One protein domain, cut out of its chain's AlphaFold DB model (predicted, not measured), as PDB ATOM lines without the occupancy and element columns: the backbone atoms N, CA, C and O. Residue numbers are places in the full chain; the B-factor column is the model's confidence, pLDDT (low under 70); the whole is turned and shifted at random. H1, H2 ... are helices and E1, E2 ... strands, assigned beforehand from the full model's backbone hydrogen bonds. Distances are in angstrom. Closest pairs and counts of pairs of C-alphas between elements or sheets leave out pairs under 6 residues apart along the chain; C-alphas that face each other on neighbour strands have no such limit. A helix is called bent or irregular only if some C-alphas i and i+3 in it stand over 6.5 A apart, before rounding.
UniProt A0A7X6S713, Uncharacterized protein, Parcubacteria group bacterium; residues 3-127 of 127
ATOM      1  N   THR A   3     -32.052 193.866  16.901       67.75
ATOM      2  CA  THR A   3     -30.843 193.562  17.676       67.75
ATOM      3  C   THR A   3     -31.107 192.483  18.725       67.75
ATOM      4  O   THR A   3     -32.250 192.053  18.898       67.75
ATOM      5  N   GLN A   4     -30.034 192.054  19.382       68.19
ATOM      6  CA  GLN A   4     -30.017 191.063  20.454       68.19
ATOM      7  C   GLN A   4     -30.397 191.675  21.810       68.19
ATOM      8  O   GLN A   4     -30.357 192.902  21.950       68.19
ATOM      9  N   LEU A   5     -30.789 190.851  22.787       63.94
ATOM     10  CA  LEU A   5     -31.246 191.299  24.113       63.94
ATOM     11  C   LEU A   5     -30.122 191.889  24.972       63.94
ATOM     12  O   LEU A   5     -30.386 192.726  25.830       63.94
ATOM     13  N   ASP A   6     -28.877 191.475  24.742       63.25
ATOM     14  CA  ASP A   6     -27.696 191.915  25.493       63.25
ATOM     15  C   ASP A   6     -27.161 193.289  25.053       63.25
ATOM     16  O   ASP A   6     -26.199 193.805  25.628       63.25
ATOM     17  N   VAL A   7     -27.791 193.917  24.056       64.81
ATOM     18  CA  VAL A   7     -27.428 195.254  23.589       64.81
ATOM     19  C   VAL A   7     -28.208 196.303  24.377       64.81
ATOM     20  O   VAL A   7     -29.430 196.383  24.279       64.81
ATOM     21  N   CYS A   8     -27.494 197.146  25.128       64.44
ATOM     22  CA  CYS A   8     -28.072 198.327  25.769       64.44
ATOM     23  C   CYS A   8     -28.393 199.401  24.724       64.44
ATOM     24  O   CYS A   8     -27.562 199.721  23.874       64.44
ATOM     25  N   ILE A   9     -29.601 199.956  24.788       70.38
ATOM     26  CA  ILE A   9     -30.120 200.885  23.783       70.38
ATOM     27  C   ILE A   9     -30.756 202.058  24.506       70.38
ATOM     28  O   ILE A   9     -31.459 201.864  25.498       70.38
ATOM     29  N   GLU A  10     -30.516 203.266  24.003       72.00
ATOM     30  CA  GLU A  10     -31.159 204.457  24.541       72.00
ATOM     31  C   GLU A  10     -32.694 204.371  24.418       72.00
ATOM     32  O   GLU A  10     -33.200 203.850  23.417       72.00
ATOM     33  N   PRO A  11     -33.453 204.890  25.403       66.38
ATOM     34  CA  PRO A  11     -34.908 204.714  25.480       66.38
ATOM     35  C   PRO A  11     -35.681 205.197  24.244       66.38
ATOM     36  O   PRO A  11     -36.748 204.665  23.938       66.38
ATOM     37  N   ASP A  12     -35.138 206.178  23.519       72.31
ATOM     38  CA  ASP A  12     -35.820 206.853  22.410       72.31
ATOM     39  C   ASP A  12     -35.732 206.096  21.073       72.31
ATOM     40  O   ASP A  12     -36.363 206.465  20.077       72.31
ATOM     41  N   VAL A  13     -34.987 204.988  21.024       71.19
ATOM     42  CA  VAL A  13     -34.884 204.156  19.826       71.19
ATOM     43  C   VAL A  13     -35.988 203.101  19.842       71.19
ATOM     44  O   VAL A  13     -36.071 202.273  20.741       71.19
ATOM     45  N   LYS A  14     -36.825 203.039  18.797       73.12
ATOM     46  CA  LYS A  14     -37.760 201.910  18.629       73.12
ATOM     47  C   LYS A  14     -36.986 200.627  18.333       73.12
ATOM     48  O   LYS A  14     -36.378 200.500  17.262       73.12
ATOM     49  N   VAL A  15     -37.050 199.655  19.238       72.06
ATOM     50  CA  VAL A  15     -36.329 198.378  19.130       72.06
ATOM     51  C   VAL A  15     -37.287 197.216  18.901       72.06
ATOM     52  O   VAL A  15     -38.346 197.130  19.515       72.06
ATOM     53  N   LYS A  16     -36.899 196.301  18.013       71.31
ATOM     54  CA  LYS A  16     -37.450 194.949  17.937       71.31
ATOM     55  C   LYS A  16     -36.347 193.967  18.311       71.31
ATOM     56  O   LYS A  16     -35.383 193.827  17.561       71.31
ATOM     57  N   TYR A  17     -36.503 193.322  19.457       65.69
ATOM     58  CA  TYR A  17     -35.585 192.289  19.917       65.69
ATOM     59  C   TYR A  17     -35.873 190.953  19.232       65.69
ATOM     60  O   TYR A  17     -36.999 190.691  18.790       65.69
ATOM     61  N   ILE A  18     -34.854 190.105  19.153       65.25
ATOM     62  CA  ILE A  18     -35.040 188.679  18.891       65.25
ATOM     63  C   ILE A  18     -35.630 188.081  20.177       65.25
ATOM     64  O   ILE A  18     -35.050 188.209  21.244       65.25
ATOM     65  N   ILE A  19     -36.843 187.527  20.088       54.59
ATOM     66  CA  ILE A  19     -37.647 187.125  21.263       54.59
ATOM     67  C   ILE A  19     -37.218 185.743  21.797       54.59
ATOM     68  O   ILE A  19     -37.487 185.411  22.945       54.59
ATOM     69  N   GLU A  20     -36.511 184.956  20.983       56.56
ATOM     70  CA  GLU A  20     -36.028 183.609  21.306       56.56
ATOM     71  C   GLU A  20     -34.493 183.598  21.282       56.56
ATOM     72  O   GLU A  20     -33.882 183.171  20.302       56.56
ATOM     73  N   GLU A  21     -33.858 184.131  22.326       60.84
ATOM     74  CA  GLU A  21     -32.408 184.010  22.513       60.84
ATOM     75  C   GLU A  21     -32.111 182.992  23.610       60.84
ATOM     76  O   GLU A  21     -32.656 183.077  24.710       60.84
ATOM     77  N   ASP A  22     -31.235 182.037  23.306       60.16
ATOM     78  CA  ASP A  22     -30.553 181.244  24.320       60.16
ATOM     79  C   ASP A  22     -29.397 182.100  24.874       60.16
ATOM     80  O   ASP A  22     -28.498 182.459  24.105       60.16
ATOM     81  N   PRO A  23     -29.390 182.453  26.174       59.25
ATOM     82  CA  PRO A  23     -28.309 183.233  26.774       59.25
ATOM     83  C   PRO A  23     -26.931 182.572  26.635       59.25
ATOM     84  O   PRO A  23     -25.916 183.270  26.621       59.25
ATOM     85  N   GLU A  24     -26.874 181.240  26.524       61.38
ATOM     86  CA  GLU A  24     -25.628 180.493  26.326       61.38
ATOM     87  C   GLU A  24     -25.199 180.448  24.852       61.38
ATOM     88  O   GLU A  24     -24.018 180.257  24.550       61.38
ATOM     89  N   ASN A  25     -26.133 180.678  23.925       65.38
ATOM     90  CA  ASN A  25     -25.894 180.648  22.487       65.38
ATOM     91  C   ASN A  25     -26.544 181.854  21.783       65.38
ATOM     92  O   ASN A  25     -27.560 181.711  21.090       65.38
ATOM     93  N   PRO A  26     -25.965 183.060  21.946       71.25
ATOM     94  CA  PRO A  26     -26.514 184.274  21.359       71.25
ATOM     95  C   PRO A  26     -26.564 184.163  19.829       71.25
ATOM     96  O   PRO A  26     -25.643 183.600  19.220       71.25
ATOM     97  N   PRO A  27     -27.589 184.737  19.170       77.75
ATOM     98  CA  PRO A  27     -27.752 184.579  17.738       77.75
ATOM     99  C   PRO A  27     -26.549 185.096  16.952       77.75
ATOM    100  O   PRO A  27     -25.952 186.146  17.197       77.75
ATOM    101  N   THR A  28     -26.195 184.325  15.940       86.25
ATOM    102  CA  THR A  28     -25.126 184.637  15.008       86.25
ATOM    103  C   THR A  28     -25.489 185.837  14.134       86.25
ATOM    104  O   THR A  28     -26.656 186.116  13.846       86.25
ATOM    105  N   THR A  29     -24.466 186.516  13.600       89.50
ATOM    106  CA  THR A  29     -24.658 187.612  12.633       89.50
ATOM    107  C   THR A  29     -25.531 187.190  11.440       89.50
ATOM    108  O   THR A  29     -26.329 187.992  10.954       89.50
ATOM    109  N   TRP A  30     -25.456 185.922  11.021       91.56
ATOM    110  CA  TRP A  30     -26.298 185.365   9.966       91.56
ATOM    111  C   TRP A  30     -27.783 185.290  10.341       91.56
ATOM    112  O   TRP A  30     -28.636 185.720   9.560       91.56
ATOM    113  N   GLN A  31     -28.107 184.785  11.535       88.69
ATOM    114  CA  GLN A  31     -29.491 184.724  12.019       88.69
ATOM    115  C   GLN A  31     -30.092 186.133  12.132       88.69
ATOM    116  O   GLN A  31     -31.200 186.369  11.642       88.69
ATOM    117  N   ILE A  32     -29.325 187.088  12.671       89.38
ATOM    118  CA  ILE A  32     -29.732 188.498  12.766       89.38
ATOM    119  C   ILE A  32     -29.983 189.076  11.370       89.38
ATOM    120  O   ILE A  32     -31.043 189.652  11.126       89.38
ATOM    121  N   ALA A  33     -29.058 188.881  10.426       92.75
ATOM    122  CA  ALA A  33     -29.186 189.375   9.057       92.75
ATOM    123  C   ALA A  33     -30.467 188.877   8.369       92.75
ATOM    124  O   ALA A  33     -31.200 189.664   7.765       92.75
ATOM    125  N   ARG A  34     -30.788 187.584   8.506       92.25
ATOM    126  CA  ARG A  34     -32.039 187.018   7.979       92.25
ATOM    127  C   ARG A  34     -33.273 187.611   8.657       92.25
ATOM    128  O   ARG A  34     -34.253 187.909   7.971       92.25
ATOM    129  N   GLY A  35     -33.226 187.797   9.975       89.88
ATOM    130  CA  GLY A  35     -34.292 188.433  10.748       89.88
ATOM    131  C   GLY A  35     -34.583 189.858  10.271       89.88
ATOM    132  O   GLY A  35     -35.737 190.178   9.978       89.88
ATOM    133  N   VAL A  36     -33.532 190.667  10.093       92.38
ATOM    134  CA  VAL A  36     -33.617 192.040   9.568       92.38
ATOM    135  C   VAL A  36     -34.249 192.065   8.180       92.38
ATOM    136  O   VAL A  36     -35.185 192.826   7.958       92.38
ATOM    137  N   VAL A  37     -33.776 191.235   7.245       94.25
ATOM    138  CA  VAL A  37     -34.291 191.229   5.864       94.25
ATOM    139  C   VAL A  37     -35.750 190.777   5.815       94.25
ATOM    140  O   VAL A  37     -36.557 191.369   5.096       94.25
ATOM    141  N   ARG A  38     -36.127 189.771   6.615       92.56
ATOM    142  CA  ARG A  38     -37.523 189.329   6.737       92.56
ATOM    143  C   ARG A  38     -38.416 190.452   7.256       92.56
ATOM    144  O   ARG A  38     -39.470 190.696   6.673       92.56
ATOM    145  N   LEU A  39     -37.989 191.139   8.315       89.38
ATOM    146  CA  LEU A  39     -38.716 192.272   8.882       89.38
ATOM    147  C   LEU A  39     -38.838 193.419   7.872       89.38
ATOM    148  O   LEU A  39     -39.930 193.950   7.681       89.38
ATOM    149  N   ALA A  40     -37.740 193.767   7.201       91.44
ATOM    150  CA  ALA A  40     -37.724 194.807   6.184       91.44
ATOM    151  C   ALA A  40     -38.726 194.494   5.067       91.44
ATOM    152  O   ALA A  40     -39.523 195.348   4.695       91.44
ATOM    153  N   ASN A  41     -38.770 193.240   4.609       89.75
ATOM    154  CA  ASN A  41     -39.741 192.794   3.616       89.75
ATOM    155  C   ASN A  41     -41.193 192.870   4.124       89.75
ATOM    156  O   ASN A  41     -42.054 193.364   3.405       89.75
ATOM    157  N   GLN A  42     -41.474 192.430   5.356       90.44
ATOM    158  CA  GLN A  42     -42.816 192.520   5.957       90.44
ATOM    159  C   GLN A  42     -43.311 193.965   6.090       90.44
ATOM    160  O   GLN A  42     -44.508 194.218   6.005       90.44
ATOM    161  N   GLN A  43     -42.394 194.907   6.302       90.94
ATOM    162  CA  GLN A  43     -42.700 196.323   6.499       90.94
ATOM    163  C   GLN A  43     -42.490 197.171   5.239       90.94
ATOM    164  O   GLN A  43     -42.568 198.392   5.311       90.94
ATOM    165  N   SER A  44     -42.218 196.545   4.086       92.44
ATOM    166  CA  SER A  44     -41.904 197.239   2.827       92.44
ATOM    167  C   SER A  44     -40.752 198.255   2.932       92.44
ATOM    168  O   SER A  44     -40.694 199.225   2.180       92.44
ATOM    169  N   ILE A  45     -39.804 198.022   3.842       92.50
ATOM    170  CA  ILE A  45     -38.599 198.837   4.007       92.50
ATOM    171  C   ILE A  45     -37.650 198.564   2.838       92.50
ATOM    172  O   ILE A  45     -37.316 197.417   2.540       92.50
ATOM    173  N   LYS A  46     -37.189 199.638   2.194       94.06
ATOM    174  CA  LYS A  46     -36.290 199.586   1.029       94.06
ATOM    175  C   LYS A  46     -34.831 199.862   1.355       94.06
ATOM    176  O   LYS A  46     -33.983 199.645   0.498       94.06
ATOM    177  N   LYS A  47     -34.533 200.304   2.579       95.81
ATOM    178  CA  LYS A  47     -33.185 200.667   3.015       95.81
ATOM    179  C   LYS A  47     -32.893 200.137   4.412       95.81
ATOM    180  O   LYS A  47     -33.671 200.354   5.337       95.81
ATOM    181  N   ILE A  48     -31.761 199.463   4.560       94.69
ATOM    182  CA  ILE A  48     -31.202 199.011   5.833       94.69
ATOM    183  C   ILE A  48     -29.939 199.828   6.101       94.69
ATOM    184  O   ILE A  48     -29.004 199.811   5.300       94.69
ATOM    185  N   LEU A  49     -29.906 200.510   7.245       94.19
ATOM    186  CA  LEU A  49     -28.702 201.142   7.783       94.19
ATOM    187  C   LEU A  49     -28.047 200.196   8.791       94.19
ATOM    188  O   LEU A  49     -28.692 199.738   9.735       94.19
ATOM    189  N   ILE A  50     -26.773 199.886   8.575       93.56
ATOM    190  CA  ILE A  50     -25.962 199.048   9.452       93.56
ATOM    191  C   ILE A  50     -25.220 199.939  10.440       93.56
ATOM    192  O   ILE A  50     -24.400 200.767  10.046       93.56
ATOM    193  N   VAL A  51     -25.465 199.688  11.722       90.38
ATOM    194  CA  VAL A  51     -24.689 200.213  12.844       90.38
ATOM    195  C   VAL A  51     -23.968 199.027  13.472       90.38
ATOM    196  O   VAL A  51     -24.605 198.097  13.963       90.38
ATOM    197  N   ALA A  52     -22.642 199.003  13.389       90.69
ATOM    198  CA  ALA A  52     -21.826 197.933  13.950       90.69
ATOM    199  C   ALA A  52     -20.441 198.463  14.311       90.69
ATOM    200  O   ALA A  52     -19.924 199.363  13.648       90.69
ATOM    201  N   ALA A  53     -19.803 197.852  15.311       90.50
ATOM    202  CA  ALA A  53     -18.399 198.116  15.590       90.50
ATOM    203  C   ALA A  53     -17.553 197.843  14.334       90.50
ATOM    204  O   ALA A  53     -17.702 196.803  13.683       90.50
ATOM    205  N   LYS A  54     -16.625 198.754  14.019       91.81
ATOM    206  CA  LYS A  54     -15.742 198.679  12.842       91.81
ATOM    207  C   LYS A  54     -15.108 197.287  12.612       91.81
ATOM    208  O   LYS A  54     -15.192 196.794  11.485       91.81
ATOM    209  N   PRO A  55     -14.602 196.557  13.635       92.06
ATOM    210  CA  PRO A  55     -14.027 195.219  13.431       92.06
ATOM    211  C   PRO A  55     -15.030 194.159  12.942       92.06
ATOM    212  O   PRO A  55     -14.630 193.153  12.352       92.06
ATOM    213  N   HIS A  56     -16.325 194.361  13.198       89.88
ATOM    214  CA  HIS A  56     -17.421 193.465  12.821       89.88
ATOM    215  C   HIS A  56     -18.047 193.816  11.469       89.88
ATOM    216  O   HIS A  56     -18.716 192.971  10.870       89.88
ATOM    217  N   LEU A  57     -17.849 195.051  11.000       93.56
ATOM    218  CA  LEU A  57     -18.619 195.652   9.915       93.56
ATOM    219  C   LEU A  57     -18.617 194.800   8.642       93.56
ATOM    220  O   LEU A  57     -19.667 194.577   8.041       93.56
ATOM    221  N   TRP A  58     -17.456 194.260   8.266       94.50
ATOM    222  CA  TRP A  58     -17.319 193.426   7.070       94.50
ATOM    223  C   TRP A  58     -18.229 192.186   7.114       94.50
ATOM    224  O   TRP A  58     -18.821 191.824   6.096       94.50
ATOM    225  N   ARG A  59     -18.365 191.544   8.286       93.81
ATOM    226  CA  ARG A  59     -19.184 190.338   8.457       93.81
ATOM    227  C   ARG A  59     -20.661 190.691   8.405       93.81
ATOM    228  O   ARG A  59     -21.409 190.027   7.698       93.81
ATOM    229  N   VAL A  60     -21.059 191.759   9.097       95.06
ATOM    230  CA  VAL A  60     -22.450 192.237   9.088       95.06
ATOM    231  C   VAL A  60     -22.876 192.595   7.665       95.06
ATOM    232  O   VAL A  60     -23.906 192.121   7.193       95.06
ATOM    233  N   LEU A  61     -22.046 193.346   6.938       96.25
ATOM    234  CA  LEU A  61     -22.299 193.690   5.540       96.25
ATOM    235  C   LEU A  61     -22.427 192.453   4.652       96.25
ATOM    236  O   LEU A  61     -23.357 192.378   3.852       96.25
ATOM    237  N   ARG A  62     -21.500 191.496   4.777       95.88
ATOM    238  CA  ARG A  62     -21.534 190.242   4.016       95.88
ATOM    239  C   ARG A  62     -22.846 189.498   4.254       95.88
ATOM    240  O   ARG A  62     -23.517 189.141   3.291       95.88
ATOM    241  N   ASP A  63     -23.204 189.289   5.517       95.94
ATOM    242  CA  ASP A  63     -24.345 188.464   5.905       95.94
ATOM    243  C   ASP A  63     -25.674 189.135   5.520       95.94
ATOM    244  O   ASP A  63     -26.537 188.481   4.940       95.94
ATOM    245  N   VAL A  64     -25.820 190.450   5.737       96.50
ATOM    246  CA  VAL A  64     -27.020 191.206   5.329       96.50
ATOM    247  C   VAL A  64     -27.165 191.230   3.810       96.50
ATOM    248  O   VAL A  64     -28.236 190.912   3.298       96.50
ATOM    249  N   LYS A  65     -26.096 191.538   3.062       96.62
ATOM    250  CA  LYS A  65     -26.149 191.534   1.589       96.62
ATOM    251  C   LYS A  65     -26.499 190.152   1.045       96.62
ATOM    252  O   LYS A  65     -27.269 190.048   0.094       96.62
ATOM    253  N   GLN A  66     -25.963 189.096   1.648       96.19
ATOM    254  CA  GLN A  66     -26.283 187.732   1.250       96.19
ATOM    255  C   GLN A  66     -27.733 187.364   1.587       96.19
ATOM    256  O   GLN A  66     -28.402 186.764   0.753       96.19
ATOM    257  N   ALA A  67     -28.257 187.785   2.740       95.75
ATOM    258  CA  ALA A  67     -29.662 187.593   3.091       95.75
ATOM    259  C   ALA A  67     -30.612 188.338   2.132       95.75
ATOM    260  O   ALA A  67     -31.629 187.779   1.728       95.75
ATOM    261  N   VAL A  68     -30.268 189.565   1.711       96.81
ATOM    262  CA  VAL A  68     -31.029 190.320   0.694       96.81
ATOM    263  C   VAL A  68     -31.043 189.575  -0.642       96.81
ATOM    264  O   VAL A  68     -32.106 189.420  -1.246       96.81
ATOM    265  N   ARG A  69     -29.881 189.058  -1.076       95.88
ATOM    266  CA  ARG A  69     -29.760 188.245  -2.297       95.88
ATOM    267  C   ARG A  69     -30.610 186.979  -2.227       95.88
ATOM    268  O   ARG A  69     -31.355 186.710  -3.160       95.88
ATOM    269  N   GLU A  70     -30.534 186.224  -1.129       95.00
ATOM    270  CA  GLU A  70     -31.321 184.993  -0.948       95.00
ATOM    271  C   GLU A  70     -32.830 185.261  -0.884       95.00
ATOM    272  O   GLU A  70     -33.618 184.433  -1.333       95.00
ATOM    273  N   ALA A  71     -33.245 186.423  -0.376       93.81
ATOM    274  CA  ALA A  71     -34.647 186.829  -0.368       93.81
ATOM    275  C   ALA A  71     -35.163 187.294  -1.745       93.81
ATOM    276  O   ALA A  71     -36.371 187.496  -1.895       93.81
ATOM    277  N   GLY A  72     -34.274 187.507  -2.726       93.81
ATOM    278  CA  GLY A  72     -34.627 188.033  -4.047       93.81
ATOM    279  C   GLY A  72     -35.247 189.430  -3.980       93.81
ATOM    280  O   GLY A  72     -36.225 189.703  -4.672       93.81
ATOM    281  N   LYS A  73     -34.749 190.295  -3.083       90.75
ATOM    282  CA  LYS A  73     -35.309 191.634  -2.843       90.75
ATOM    283  C   LYS A  73     -34.351 192.739  -3.256       90.75
ATOM    284  O   LYS A  73     -33.141 192.624  -3.101       90.75
ATOM    285  N   GLU A  74     -34.928 193.855  -3.681       93.44
ATOM    286  CA  GLU A  74     -34.225 195.122  -3.864       93.44
ATOM    287  C   GLU A  74     -34.303 195.923  -2.561       93.44
ATOM    288  O   GLU A  74     -35.252 196.673  -2.319       93.44
ATOM    289  N   ILE A  75     -33.333 195.685  -1.677       95.31
ATOM    290  CA  ILE A  75     -33.149 196.438  -0.434       95.31
ATOM    291  C   ILE A  75     -31.743 197.034  -0.459       95.31
ATOM    292  O   ILE A  75     -30.753 196.307  -0.556       95.31
ATOM    293  N   GLU A  76     -31.655 198.357  -0.367       96.38
ATOM    294  CA  GLU A  76     -30.400 199.089  -0.240       96.38
ATOM    295  C   GLU A  76     -29.778 198.810   1.135       96.38
ATOM    296  O   GLU A  76     -30.459 198.857   2.161       96.38
ATOM    297  N   VAL A  77     -28.478 198.514   1.170       96.56
ATOM    298  CA  VAL A  77     -27.735 198.253   2.409       96.56
ATOM    299  C   VAL A  77     -26.620 199.281   2.534       96.56
ATOM    300  O   VAL A  77     -25.647 199.238   1.777       96.56
ATOM    301  N   CYS A  78     -26.754 200.168   3.515       95.75
ATOM    302  CA  CYS A  78     -25.820 201.252   3.799       95.75
ATOM    303  C   CYS A  78     -25.191 201.080   5.179       95.75
ATOM    304  O   CYS A  78     -25.744 200.411   6.050       95.75
ATOM    305  N   VAL A  79     -24.042 201.710   5.384       95.06
ATOM    306  CA  VAL A  79     -23.402 201.830   6.696       95.06
ATOM    307  C   VAL A  79     -23.752 203.201   7.266       95.06
ATOM    308  O   VAL A  79     -23.764 204.174   6.520       95.06
ATOM    309  N   CYS A  80     -24.081 203.261   8.553       93.06
ATOM    310  CA  CYS A  80     -24.322 204.514   9.268       93.06
ATOM    311  C   CYS A  80     -23.005 205.295   9.392       93.06
ATOM    312  O   CYS A  80     -22.009 204.703   9.798       93.06
ATOM    313  N   GLU A  81     -22.974 206.584   9.066       91.69
ATOM    314  CA  GLU A  81     -21.730 207.378   9.079       91.69
ATOM    315  C   GLU A  81     -21.227 207.642  10.506       91.69
ATOM    316  O   GLU A  81     -20.028 207.740  10.755       91.69
ATOM    317  N   GLU A  82     -22.136 207.660  11.478       90.25
ATOM    318  CA  GLU A  82     -21.877 207.896  12.896       90.25
ATOM    319  C   GLU A  82     -20.964 206.834  13.518       90.25
ATOM    320  O   GLU A  82     -20.323 207.101  14.536       90.25
ATOM    321  N   ILE A  83     -20.818 205.656  12.893       90.81
ATOM    322  CA  ILE A  83     -19.835 204.667  13.358       90.81
ATOM    323  C   ILE A  83     -18.403 205.208  13.280       90.81
ATOM    324  O   ILE A  83     -17.524 204.710  13.984       90.81
ATOM    325  N   GLU A  84     -18.146 206.209  12.430       90.31
ATOM    326  CA  GLU A  84     -16.818 206.794  12.267       90.31
ATOM    327  C   GLU A  84     -16.352 207.559  13.503       90.31
ATOM    328  O   GLU A  84     -15.149 207.608  13.763       90.31
ATOM    329  N   GLN A  85     -17.295 208.048  14.313       92.38
ATOM    330  CA  GLN A  85     -17.024 208.756  15.566       92.38
ATOM    331  C   GLN A  85     -16.356 207.855  16.616       92.38
ATOM    332  O   GLN A  85     -15.727 208.349  17.550       92.38
ATOM    333  N   TYR A  86     -16.448 206.531  16.455       88.25
ATOM    334  CA  TYR A  86     -15.903 205.563  17.395       88.25
ATOM    335  C   TYR A  86     -14.597 204.949  16.863       88.25
ATOM    336  O   TYR A  86     -14.566 204.379  15.761       88.25
ATOM    337  N   PRO A  87     -13.488 205.035  17.623       90.31
ATOM    338  CA  PRO A  87     -12.218 204.465  17.199       90.31
ATOM    339  C   PRO A  87     -12.290 202.936  17.195       90.31
ATOM    340  O   PRO A  87     -12.746 202.314  18.145       90.31
ATOM    341  N   GLU A  88     -11.760 202.292  16.156       89.62
ATOM    342  CA  GLU A  88     -11.822 200.827  16.017       89.62
ATOM    343  C   GLU A  88     -11.155 200.075  17.187       89.62
ATOM    344  O   GLU A  88     -11.498 198.927  17.474       89.62
ATOM    345  N   ASN A  89     -10.174 200.696  17.847       89.44
ATOM    346  CA  ASN A  89      -9.436 200.090  18.952       89.44
ATOM    347  C   ASN A  89     -10.201 200.103  20.283       89.44
ATOM    348  O   ASN A  89      -9.866 199.290  21.137       89.44
ATOM    349  N   SER A  90     -11.239 200.938  20.455       89.69
ATOM    350  CA  SER A  90     -12.062 200.913  21.679       89.69
ATOM    351  C   SER A  90     -12.902 199.642  21.805       89.69
ATOM    352  O   SER A  90     -13.409 199.340  22.879       89.69
ATOM    353  N   TRP A  91     -13.024 198.874  20.720       88.44
ATOM    354  CA  TRP A  91     -13.682 197.574  20.730       88.44
ATOM    355  C   TRP A  91     -12.921 196.517  21.542       88.44
ATOM    356  O   TRP A  91     -13.526 195.559  22.023       88.44
ATOM    357  N   PHE A  92     -11.596 196.641  21.668       92.12
ATOM    358  CA  PHE A  92     -10.806 195.622  22.349       92.12
ATOM    359  C   PHE A  92     -10.568 195.960  23.803       92.12
ATOM    360  O   PHE A  92     -10.112 197.050  24.137       92.12
ATOM    361  N   CYS A  93     -10.808 194.968  24.651       90.62
ATOM    362  CA  CYS A  93     -10.662 195.088  26.089       90.62
ATOM    363  C   CYS A  93      -9.865 193.885  26.611       90.62
ATOM    364  O   CYS A  93     -10.388 192.766  26.563       90.62
ATOM    365  N   PRO A  94      -8.623 194.082  27.097       91.62
ATOM    366  CA  PRO A  94      -7.803 193.008  27.663       91.62
ATOM    367  C   PRO A  94      -8.510 192.216  28.771       91.62
ATOM    368  O   PRO A  94      -8.342 190.999  28.847       91.62
ATOM    369  N   ASP A  95      -9.366 192.887  29.545       92.19
ATOM    370  CA  ASP A  95     -10.126 192.313  30.662       92.19
ATOM    371  C   ASP A  95     -11.438 191.640  30.232       92.19
ATOM    372  O   ASP A  95     -12.194 191.138  31.062       92.19
ATOM    373  N   SER A  96     -11.730 191.593  28.928       86.25
ATOM    374  CA  SER A  96     -12.942 190.948  28.431       86.25
ATOM    375  C   SER A  96     -12.991 189.470  28.820       86.25
ATOM    376  O   SER A  96     -12.001 188.734  28.717       86.25
ATOM    377  N   THR A  97     -14.176 188.997  29.194       85.88
ATOM    378  CA  THR A  97     -14.465 187.569  29.384       85.88
ATOM    379  C   THR A  97     -14.442 186.799  28.059       85.88
ATOM    380  O   THR A  97     -14.243 185.587  28.044       85.88
ATOM    381  N   GLN A  98     -14.567 187.494  26.923       82.94
ATOM    382  CA  GLN A  98     -14.470 186.908  25.591       82.94
ATOM    383  C   GLN A  98     -13.033 187.009  25.054       82.94
ATOM    384  O   GLN A  98     -12.616 188.047  24.544       82.94
ATOM    385  N   ASP A  99     -12.278 185.904  25.069       86.44
ATOM    386  CA  ASP A  99     -10.847 185.906  24.702       86.44
ATOM    387  C   ASP A  99     -10.556 186.539  23.325       86.44
ATOM    388  O   ASP A  99      -9.595 187.289  23.145       86.44
ATOM    389  N   ARG A 100     -11.453 186.308  22.359       86.25
ATOM    390  CA  ARG A 100     -11.359 186.819  20.983       86.25
ATOM    391  C   ARG A 100     -11.383 188.348  20.858       86.25
ATOM    392  O   ARG A 100     -10.943 188.840  19.824       86.25
ATOM    393  N   VAL A 101     -11.917 189.084  21.839       89.19
ATOM    394  CA  VAL A 101     -11.966 190.562  21.815       89.19
ATOM    395  C   VAL A 101     -10.907 191.200  22.717       89.19
ATOM    396  O   VAL A 101     -10.851 192.420  22.820       89.19
ATOM    397  N   ARG A 102     -10.023 190.405  23.335       92.06
ATOM    398  CA  ARG A 102      -8.939 190.936  24.178       92.06
ATOM    399  C   ARG A 102      -7.857 191.675  23.401       92.06
ATOM    400  O   ARG A 102      -7.209 192.559  23.946       92.06
ATOM    401  N   SER A 103      -7.645 191.317  22.136       93.25
ATOM    402  CA  SER A 103      -6.705 192.014  21.258       93.25
ATOM    403  C   SER A 103      -7.086 191.899  19.781       93.25
ATOM    404  O   SER A 103      -7.751 190.948  19.356       93.25
ATOM    405  N   ARG A 104      -6.581 192.843  18.975       93.31
ATOM    406  CA  ARG A 104      -6.696 192.841  17.504       93.31
ATOM    407  C   ARG A 104      -6.187 191.545  16.881       93.31
ATOM    408  O   ARG A 104      -6.766 191.051  15.919       93.31
ATOM    409  N   GLU A 105      -5.109 190.989  17.411       92.88
ATOM    410  CA  GLU A 105      -4.487 189.775  16.884       92.88
ATOM    411  C   GLU A 105      -5.392 188.553  17.052       92.88
ATOM    412  O   GLU A 105      -5.638 187.825  16.086       92.88
ATOM    413  N   LYS A 106      -5.942 188.364  18.260       92.31
ATOM    414  CA  LYS A 106      -6.882 187.277  18.560       92.31
ATOM    415  C   LYS A 106      -8.142 187.393  17.713       92.31
ATOM    416  O   LYS A 106      -8.586 186.401  17.129       92.31
ATOM    417  N   TRP A 107      -8.653 188.614  17.570       92.44
ATOM    418  CA  TRP A 107      -9.756 188.922  16.671       92.44
ATOM    419  C   TRP A 107      -9.436 188.506  15.232       92.44
ATOM    420  O   TRP A 107     -10.141 187.690  14.637       92.44
ATOM    421  N   ASN A 108      -8.318 188.989  14.689       92.69
ATOM    422  CA  ASN A 108      -7.903 188.728  13.314       92.69
ATOM    423  C   ASN A 108      -7.684 187.240  13.030       92.69
ATOM    424  O   ASN A 108      -8.016 186.784  11.936       92.69
ATOM    425  N   LYS A 109      -7.160 186.467  13.989       92.31
ATOM    426  CA  LYS A 109      -7.007 185.011  13.847       92.31
ATOM    427  C   LYS A 109      -8.355 184.343  13.570       92.31
ATOM    428  O   LYS A 109      -8.470 183.562  12.628       92.31
ATOM    429  N   ARG A 110      -9.385 184.698  14.341       89.31
ATOM    430  CA  ARG A 110     -10.752 184.198  14.147       89.31
ATOM    431  C   ARG A 110     -11.365 184.700  12.841       89.31
ATOM    432  O   ARG A 110     -11.927 183.912  12.085       89.31
ATOM    433  N   GLU A 111     -11.258 185.995  12.554       91.50
ATOM    434  CA  GLU A 111     -11.875 186.568  11.354       91.50
ATOM    435  C   GLU A 111     -11.245 186.031  10.064       91.50
ATOM    436  O   GLU A 111     -11.962 185.839   9.086       91.50
ATOM    437  N   LYS A 112      -9.940 185.725  10.052       92.56
ATOM    438  CA  LYS A 112      -9.283 185.060   8.912       92.56
ATOM    439  C   LYS A 112      -9.947 183.724   8.585       92.56
ATOM    440  O   LYS A 112     -10.253 183.483   7.423       92.56
ATOM    441  N   ILE A 113     -10.240 182.901   9.594       90.00
ATOM    442  CA  ILE A 113     -10.954 181.629   9.404       90.00
ATOM    443  C   ILE A 113     -12.328 181.889   8.770       90.00
ATOM    444  O   ILE A 113     -12.665 181.297   7.750       90.00
ATOM    445  N   LEU A 114     -13.095 182.841   9.309       88.94
ATOM    446  CA  LEU A 114     -14.433 183.167   8.798       88.94
ATOM    447  C   LEU A 114     -14.442 183.775   7.390       88.94
ATOM    448  O   LEU A 114     -15.454 183.664   6.698       88.94
ATOM    449  N   LYS A 115     -13.359 184.443   6.980       90.38
ATOM    450  CA  LYS A 115     -13.181 184.965   5.616       90.38
ATOM    451  C   LYS A 115     -12.840 183.863   4.615       90.38
ATOM    452  O   LYS A 115     -13.206 183.988   3.453       90.38
ATOM    453  N   LEU A 116     -12.143 182.815   5.058       92.00
ATOM    454  CA  LEU A 116     -11.722 181.699   4.208       92.00
ATOM    455  C   LEU A 116     -12.808 180.632   4.041       92.00
ATOM    456  O   LEU A 116     -12.845 179.965   3.013       92.00
ATOM    457  N   ILE A 117     -13.694 180.467   5.028       91.12
ATOM    458  CA  ILE A 117     -14.800 179.511   4.932       91.12
ATOM    459  C   ILE A 117     -15.770 179.952   3.818       91.12
ATOM    460  O   ILE A 117     -16.323 181.055   3.892       91.12
ATOM    461  N   PRO A 118     -16.047 179.094   2.817       92.19
ATOM    462  CA  PRO A 118     -17.079 179.355   1.822       92.19
ATOM    463  C   PRO A 118     -18.435 179.645   2.469       92.19
ATOM    464  O   PRO A 118     -18.847 178.959   3.407       92.19
ATOM    465  N   PHE A 119     -19.174 180.622   1.939       89.88
ATOM    466  CA  PHE A 119     -20.408 181.083   2.584       89.88
ATOM    467  C   PHE A 119     -21.449 179.964   2.774       89.88
ATOM    468  O   PHE A 119     -22.139 179.921   3.790       89.88
ATOM    469  N   PHE A 120     -21.530 179.016   1.834       89.31
ATOM    470  CA  PHE A 120     -22.454 177.885   1.941       89.31
ATOM    471  C   PHE A 120     -22.136 176.949   3.120       89.31
ATOM    472  O   PHE A 120     -23.051 176.335   3.659       89.31
ATOM    473  N   ILE A 121     -20.869 176.858   3.538       90.00
ATOM    474  CA  ILE A 121     -20.454 176.123   4.740       90.00
ATOM    475  C   ILE A 121     -20.761 176.973   5.971       90.00
ATOM    476  O   ILE A 121     -21.380 176.489   6.915       90.00
ATOM    477  N   TYR A 122     -20.401 178.260   5.930       90.00
ATOM    478  CA  TYR A 122     -20.653 179.204   7.020       90.00
ATOM    479  C   TYR A 122     -22.125 179.205   7.457       90.00
ATOM    480  O   TYR A 122     -22.399 179.036   8.641       90.00
ATOM    481  N   LYS A 123     -23.072 179.302   6.514       86.56
ATOM    482  CA  LYS A 123     -24.512 179.332   6.826       86.56
ATOM    483  C   LYS A 123     -25.051 178.052   7.471       86.56
ATOM    484  O   LYS A 123     -26.104 178.088   8.095       86.56
ATOM    485  N   ASN A 124     -24.364 176.922   7.292       83.81
ATOM    486  CA  ASN A 124     -24.762 175.647   7.886       83.81
ATOM    487  C   ASN A 124     -24.257 175.496   9.323       83.81
ATOM    488  O   ASN A 124     -24.875 174.767  10.091       83.81
ATOM    489  N   ILE A 125     -23.160 176.179   9.662       82.56
ATOM    490  CA  ILE A 125     -22.548 176.178  10.997       82.56
ATOM    491  C   ILE A 125     -23.104 177.328  11.850       82.56
ATOM    492  O   ILE A 125     -23.252 177.183  13.054       82.56
ATOM    493  N   ALA A 126     -23.440 178.464  11.234       75.62
ATOM    494  CA  ALA A 126     -24.047 179.624  11.887       75.62
ATOM    495  C   ALA A 126     -25.578 179.475  12.030       75.62
ATOM    496  O   ALA A 126     -26.327 180.343  11.576       75.62
ATOM    497  N   LYS A 127     -26.030 178.334  12.566       60.19
ATOM    498  CA  LYS A 127     -27.450 178.004  12.753       60.19
ATOM    499  C   LYS A 127     -27.964 178.348  14.133       60.19
ATOM    500  O   LYS A 127     -27.178 178.255  15.095       60.19
TER     501      LYS A 127
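Overview. This is residues 3 to 127 of the 127 residues of an uncharacterized protein of Parcubacteria group bacterium (UniProt A0A7X6S713). Helix H2 lies in the middle, with H1 crossing it slantwise and a small ribbon of two short parallel strands, E1 and E2, packed along another side of it. H5 runs near H2 across a gap, H3 and H4 follow E2 towards the end of H2 where that helix begins, and a long N-terminal loop sticks out with residues 8 to 14. The printed part has 125 residues, with six named helices and two named strands in the order H1 E1 H2 E2 H3 H4 H5 H6; the class is mostly helix. It is compact, with a radius of gyration of the C-alphas of 15.2 A, and spans 42 by 38 by 30 A.

Along the chain. Residues 3 to 28 hold no named element. H1, residues 29 to 42, begins at C-alpha 29 (-24.658, 187.612, 12.633) and is 20.0 A long. E1 is residues 47 to 50. H2, residues 54 to 70, is 24.9 A long and irregular, with C-alphas 55 and 58 lying 7.4 A apart. E2 is residues 76 to 79, H3 residues 81 to 85 and H4 residues 88 to 91. H5, residues 104 to 116, is 18.1 A long. H6, residues 119 to 125, ends at C-alpha 125 (-22.548, 176.178, 10.997).

Arrangement. H1 and H2 touch at a steep tilt of 49 degrees, the same way; their closest C-alphas are those of Ala 33 and Val 64, 4.7 A apart. E1, H2 and E2 form a strand-helix-strand unit, two parallel neighbour strands with a helix between them in the chain, with a right-handed crossover. The strands stand at 25 degrees, with N 48 and O 76 at 2.8 A and N 78 and O 48 at 2.9 A, within hydrogen-bond range. The closest C-alphas of H2 and E2, Lys 65 and Val 77, are 7.0 A apart. H2 and H4 only just touch, with 3 pairs of C-alphas within 8 A, made by residues 54 to 55 of H2 alone; the closest are Lys 54 and Glu 88, 5.5 A. H3 is close to H2 but not clearly touching, with C-alphas 54 and 83 at 7.3 A. H2 and H5 are near each other, with 11 pairs of C-alphas within 10 A. H6 is close to H1 but not clearly touching, about perpendicular at 76 degrees, with the C-alphas of Trp 30 and Lys 123 closest at 7.0 A. H2 and H6 are apart. In H1 every O i to N i+4 pair is within hydrogen-bond range, against 11 of 13 in H2, 8 of 9 in H5, 2 of 3 in H6 and 0 of 1 in H3, where 2 of 2 O i to N i+3 pairs are; H4 is too short for such an i+4 pair.

Size, cuts and confidence. The C-alphas of Gly 72 and Asp 95, the two farthest apart, are 42.7 A apart. The printed part has no cut. The link from H4 to H5, 12 residues, is long; the other links between named elements are tight. The mean pLDDT of the printed part is 86.2, and it is under 70 at residues 3 to 8, 11, 17 to 25 and 127.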